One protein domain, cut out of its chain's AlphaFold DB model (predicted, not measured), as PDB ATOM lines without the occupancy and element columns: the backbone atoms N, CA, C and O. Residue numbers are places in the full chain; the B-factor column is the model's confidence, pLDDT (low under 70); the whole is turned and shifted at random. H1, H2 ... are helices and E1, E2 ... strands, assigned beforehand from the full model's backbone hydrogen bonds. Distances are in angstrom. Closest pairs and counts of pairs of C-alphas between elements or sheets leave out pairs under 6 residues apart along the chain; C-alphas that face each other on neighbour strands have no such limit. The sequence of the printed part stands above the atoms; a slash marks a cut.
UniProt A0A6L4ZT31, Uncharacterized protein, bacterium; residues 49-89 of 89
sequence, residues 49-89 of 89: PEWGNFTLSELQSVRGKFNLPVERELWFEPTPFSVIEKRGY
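What this domain is: This is residues 49 to 89 of the 89 residues of an uncharacterized protein of bacterium (UniProt A0A6L4ZT31). The model is a loose, open ring of chain round an empty middle: strand E1 leads straight into the short helix H1, and the chain then loops out and travels by a long unnamed stretch to a second short helix, H2, at the far end of the longest axis. The ring is not closed, though its two ends come back toward each other, and the loop of residues 63 to 68 sticks out near H1. The printed part has 41 residues with one named strand and two named helices, in the order E1, H1, H2, and E1 pairs with no named strand. The class is mixed, helices and strands, with 17 residues, under half of those printed, in named elements. The whole is loose, with a radius of gyration of the C-alphas of 12.8 A and spans of 30 by 22 by 18 A.

Where its parts are: The printed part begins at Pro 49, and strand E1 follows as residues 50 to 55, 15.3 A from first to last C-alpha. C-alpha 50 stands at (47.398, -25.611, 20.275). Helix H1 is residues 56 to 61, 8.7 A long, with C-alpha 56 at (57.308, -29.222, 6.265). Residues 62 to 80 hold no named element; within them residues 71 to 72 and 79 to 80 are strand. Helix H2 is residues 81 to 85, 6.1 A long, and ends with C-alpha 85 at (36.920, -30.527, 18.161). Residues 86 to 89 follow it.

How they stand to each other: E1 and H1 meet only through their link, which is tight, with 0 residues between them. H1 and H2 are apart, no C-alpha of the one within 8 A of the other. E1 and H2 are apart too. In H1 and H2 every O i to N i+4 pair is within hydrogen-bond range. Three stretches stand free: residues 50 to 57, of which 50 to 55 belong to E1; residues 63 to 68; and residues 72 to 88, of which 81 to 85 belong to H2.

The domain as a whole: The two C-alphas farthest apart are those of Asn 67 and Ser 82, at 31.6 A, while the C-alphas of Pro 49 and Tyr 89, the first and last printed, are 9.2 A apart. The link from H1 to H2 is long, with 19 residues, whose C-alphas lie 8 to 17 A from the mean of the C-alphas. The printed part has no cut, and Tyr 89 is the chain's last residue. The mean pLDDT of the printed part is 93.1, and residues 88 to 89 are under 70.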
ATOM      1  N   PRO A  49      46.670 -29.432  23.097       93.50
ATOM      2  CA  PRO A  49      46.250 -28.949  21.794       93.50
ATOM      3  C   PRO A  49      46.483 -27.442  21.641       93.50
ATOM      4  O   PRO A  49      46.093 -26.664  22.512       93.50
ATOM      5  N   GLU A  50      47.058 -27.016  20.520       95.00
ATOM      6  CA  GLU A  50      47.398 -25.611  20.275       95.00
ATOM      7  C   GLU A  50      47.246 -25.198  18.807       95.00
ATOM      8  O   GLU A  50      47.332 -26.015  17.892       95.00
ATOM      9  N   TRP A  51      47.035 -23.901  18.580       95.94
ATOM     10  CA  TRP A  51      47.127 -23.289  17.256       95.94
ATOM     11  C   TRP A  51      48.528 -22.725  17.057       95.94
ATOM     12  O   TRP A  51      49.015 -21.968  17.897       95.94
ATOM     13  N   GLY A  52      49.171 -23.056  15.943       95.56
ATOM     14  CA  GLY A  52      50.557 -22.673  15.727       95.56
ATOM     15  C   GLY A  52      51.028 -22.820  14.292       95.56
ATOM     16  O   GLY A  52      50.335 -23.353  13.424       95.56
ATOM     17  N   ASN A  53      52.240 -22.321  14.064       97.19
ATOM     18  CA  ASN A  53      52.943 -22.467  12.801       97.19
ATOM     19  C   ASN A  53      53.963 -23.604  12.894       97.19
ATOM     20  O   ASN A  53      54.597 -23.772  13.933       97.19
ATOM     21  N   PHE A  54      54.135 -24.349  11.809       97.50
ATOM     22  CA  PHE A  54      55.142 -25.404  11.683       97.50
ATOM     23  C   PHE A  54      55.551 -25.567  10.219       97.50
ATOM     24  O   PHE A  54      54.748 -25.326   9.315       97.50
ATOM     25  N   THR A  55      56.786 -25.986   9.958       97.81
ATOM     26  CA  THR A  55      57.267 -26.195   8.587       97.81
ATOM     27  C   THR A  55      57.166 -27.650   8.134       97.81
ATOM     28  O   THR A  55      57.106 -28.589   8.935       97.81
ATOM     29  N   LEU A  56      57.185 -27.873   6.818       97.31
ATOM     30  CA  LEU A  56      57.308 -29.222   6.265       97.31
ATOM     31  C   LEU A  56      58.634 -29.872   6.691       97.31
ATOM     32  O   LEU A  56      58.651 -31.064   7.001       97.31
ATOM     33  N   SER A  57      59.730 -29.112   6.747       97.25
ATOM     34  CA  SER A  57      61.032 -29.603   7.218       97.25
ATOM     35  C   SER A  57      61.034 -30.011   8.701       97.25
ATOM     36  O   SER A  57      61.632 -31.035   9.053       97.25
ATOM     37  N   GLU A  58      60.316 -29.289   9.566       96.75
ATOM     38  CA  GLU A  58      60.095 -29.670  10.967       96.75
ATOM     39  C   GLU A  58      59.313 -30.981  11.051       96.75
ATOM     40  O   GLU A  58      59.789 -31.936  11.670       96.75
ATOM     41  N   LEU A  59      58.180 -31.088  10.345       96.75
ATOM     42  CA  LEU A  59      57.388 -32.325  10.273       96.75
ATOM     43  C   LEU A  59      58.221 -33.522   9.793       96.75
ATOM     44  O   LEU A  59      58.152 -34.609  10.366       96.75
ATOM     45  N   GLN A  60      59.049 -33.328   8.765       96.06
ATOM     46  CA  GLN A  60      59.943 -34.362   8.231       96.06
ATOM     47  C   GLN A  60      61.063 -34.761   9.197       96.06
ATOM     48  O   GLN A  60      61.647 -35.839   9.035       96.06
ATOM     49  N   SER A  61      61.363 -33.932  10.196       96.56
ATOM     50  CA  SER A  61      62.359 -34.204  11.234       96.56
ATOM     51  C   SER A  61      61.759 -34.913  12.451       96.56
ATOM     52  O   SER A  61      62.475 -35.636  13.144       96.56
ATOM     53  N   VAL A  62      60.449 -34.778  12.684       96.00
ATOM     54  CA  VAL A  62      59.752 -35.455  13.786       96.00
ATOM     55  C   VAL A  62      59.770 -36.972  13.598       96.00
ATOM     56  O   VAL A  62      59.513 -37.507  12.515       96.00
ATOM     57  N   ARG A  63      60.080 -37.688  14.678       95.88
ATOM     58  CA  ARG A  63      60.078 -39.152  14.742       95.88
ATOM     59  C   ARG A  63      59.242 -39.602  15.929       95.88
ATOM     60  O   ARG A  63      59.401 -39.066  17.025       95.88
ATOM     61  N   GLY A  64      58.364 -40.577  15.708       92.12
ATOM     62  CA  GLY A  64      57.611 -41.200  16.791       92.12
ATOM     63  C   GLY A  64      58.437 -42.224  17.576       92.12
ATOM     64  O   GLY A  64      59.653 -42.359  17.404       92.12
ATOM     65  N   LYS A  65      57.771 -42.955  18.474       92.31
ATOM     66  CA  LYS A  65      58.413 -43.845  19.456       92.31
ATOM     67  C   LYS A  65      59.246 -44.975  18.837       92.31
ATOM     68  O   LYS A  65      60.241 -45.393  19.423       92.31
ATOM     69  N   PHE A  66      58.842 -45.478  17.679       94.81
ATOM     70  CA  PHE A  66      59.521 -46.512  16.901       94.81
ATOM     71  C   PHE A  66      60.355 -45.932  15.754       94.81
ATOM     72  O   PHE A  66      60.740 -46.662  14.843       94.81
ATOM     73  N   ASN A  67      60.671 -44.636  15.812       94.75
ATOM     74  CA  ASN A  67      61.428 -43.916  14.793       94.75
ATOM     75  C   ASN A  67      60.728 -43.878  13.420       94.75
ATOM     76  O   ASN A  67      61.393 -43.750  12.389       94.75
ATOM     77  N   LEU A  68      59.394 -43.980  13.391       96.06
ATOM     78  CA  LEU A  68      58.628 -43.779  12.164       96.06
ATOM     79  C   LEU A  68      58.477 -42.275  11.875       96.06
ATOM     80  O   LEU A  68      58.411 -41.467  12.812       96.06
ATOM     81  N   PRO A  69      58.488 -41.872  10.591       97.38
ATOM     82  CA  PRO A  69      58.275 -40.484  10.205       97.38
ATOM     83  C   PRO A  69      56.801 -40.085  10.346       97.38
ATOM     84  O   PRO A  69      55.911 -40.930  10.424       97.38
ATOM     85  N   VAL A  70      56.550 -38.777  10.325       97.88
ATOM     86  CA  VAL A  70      55.202 -38.229  10.145       97.88
ATOM     87  C   VAL A  70      54.654 -38.626   8.771       97.88
ATOM     88  O   VAL A  70      55.355 -38.538   7.760       97.88
ATOM     89  N   GLU A  71      53.386 -39.020   8.728       97.81
ATOM     90  CA  GLU A  71      52.658 -39.365   7.508       97.81
ATOM     91  C   GLU A  71      51.567 -38.337   7.197       97.81
ATOM     92  O   GLU A  71      51.076 -37.636   8.083       97.81
ATOM     93  N   ARG A  72      51.173 -38.252   5.921       97.44
ATOM     94  CA  ARG A  72      50.026 -37.458   5.460       97.44
ATOM     95  C   ARG A  72      48.837 -38.378   5.224       97.44
ATOM     96  O   ARG A  72      48.941 -39.302   4.422       97.44
ATOM     97  N   GLU A  73      47.696 -38.070   5.830       96.88
ATOM     98  CA  GLU A  73      46.444 -38.768   5.534       96.88
ATOM     99  C   GLU A  73      45.975 -38.411   4.115       96.88
ATOM    100  O   GLU A  73      45.709 -37.248   3.808       96.88
ATOM    101  N   LEU A  74      45.908 -39.408   3.230       95.38
ATOM    102  CA  LEU A  74      45.574 -39.211   1.815       95.38
ATOM    103  C   LEU A  74      44.073 -39.047   1.579       95.38
ATOM    104  O   LEU A  74      43.685 -38.453   0.577       95.38
ATOM    105  N   TRP A  75      43.249 -39.568   2.488       95.12
ATOM    106  CA  TRP A  75      41.788 -39.544   2.383       95.12
ATOM    107  C   TRP A  75      41.152 -38.488   3.282       95.12
ATOM    108  O   TRP A  75      39.949 -38.523   3.530       95.12
ATOM    109  N   PHE A  76      41.957 -37.562   3.806       95.44
ATOM    110  CA  PHE A  76      41.445 -36.470   4.611       95.44
ATOM    111  C   PHE A  76      40.711 -35.484   3.707       95.44
ATOM    112  O   PHE A  76      41.310 -34.848   2.839       95.44
ATOM    113  N   GLU A  77      39.403 -35.376   3.906       96.62
ATOM    114  CA  GLU A  77      38.580 -34.392   3.217       96.62
ATOM    115  C   GLU A  77      38.601 -33.064   3.984       96.62
ATOM    116  O   GLU A  77      38.626 -33.083   5.221       96.62
ATOM    117  N   PRO A  78      38.556 -31.912   3.286       96.94
ATOM    118  CA  PRO A  78      38.456 -30.612   3.932       96.94
ATOM    119  C   PRO A  78      37.319 -30.588   4.956       96.94
ATOM    120  O   PRO A  78      36.154 -30.794   4.615       96.94
ATOM    121  N   THR A  79      37.671 -30.375   6.220       96.00
ATOM    122  CA  THR A  79      36.765 -30.569   7.357       96.00
ATOM    123  C   THR A  79      36.801 -29.336   8.260       96.00
ATOM    124  O   THR A  79      37.896 -28.897   8.609       96.00
ATOM    125  N   PRO A  80      35.649 -28.779   8.680       96.12
ATOM    126  CA  PRO A  80      35.625 -27.682   9.647       96.12
ATOM    127  C   PRO A  80      36.245 -28.089  10.989       96.12
ATOM    128  O   PRO A  80      36.029 -29.213  11.459       96.12
ATOM    129  N   PHE A  81      36.988 -27.183  11.621       95.00
ATOM    130  CA  PHE A  81      37.605 -27.400  12.930       95.00
ATOM    131  C   PHE A  81      36.600 -27.893  13.979       95.00
ATOM    132  O   PHE A  81      36.883 -28.857  14.692       95.00
ATOM    133  N   SER A  82      35.387 -27.342  14.000       94.00
ATOM    134  CA  SER A  82      34.315 -27.716  14.927       94.00
ATOM    135  C   SER A  82      33.913 -29.195  14.842       94.00
ATOM    136  O   SER A  82      33.418 -29.770  15.816       94.00
ATOM    137  N   VAL A  83      34.131 -29.854  13.698       94.00
ATOM    138  CA  VAL A  83      33.905 -31.299  13.531       94.00
ATOM    139  C   VAL A  83      35.024 -32.108  14.183       94.00
ATOM    140  O   VAL A  83      34.755 -33.170  14.744       94.00
ATOM    141  N   ILE A  84      36.268 -31.629  14.119       91.44
ATOM    142  CA  ILE A  84      37.418 -32.271  14.765       91.44
ATOM    143  C   ILE A  84      37.370 -32.064  16.278       91.44
ATOM    144  O   ILE A  84      37.531 -33.035  17.015       91.44
ATOM    145  N   GLU A  85      37.055 -30.855  16.739       88.19
ATOM    146  CA  GLU A  85      36.920 -30.527  18.161       88.19
ATOM    147  C   GLU A  85      35.869 -31.415  18.849       88.19
ATOM    148  O   GLU A  85      36.135 -32.043  19.874       88.19
ATOM    149  N   LYS A  86      34.693 -31.584  18.229       86.44
ATOM    150  CA  LYS A  86      33.621 -32.448  18.759       86.44
ATOM    151  C   LYS A  86      33.977 -33.932  18.806       86.44
ATOM    152  O   LYS A  86      33.312 -34.681  19.520       86.44
ATOM    153  N   ARG A  87      34.972 -34.383  18.032       78.69
ATOM    154  CA  ARG A  87      35.413 -35.787  18.042       78.69
ATOM    155  C   ARG A  87      36.240 -36.135  19.281       78.69
ATOM    156  O   ARG A  87      36.382 -37.325  19.536       78.69
ATOM    157  N   GLY A  88      36.690 -35.144  20.059       62.69
ATOM    158  CA  GLY A  88      37.333 -35.358  21.356       62.69
ATOM    159  C   GLY A  88      38.599 -36.207  21.256       62.69
ATOM    160  O   GLY A  88      38.650 -37.287  21.843       62.69
ATOM    161  N   TYR A  89      39.566 -35.742  20.462       54.56
ATOM    162  CA  TYR A  89      40.921 -36.299  20.457       54.56
ATOM    163  C   TYR A  89      41.683 -35.915  21.724       54.56
ATOM    164  O   TYR A  89      41.485 -34.772  22.196       54.56
TER     165      TYR A  89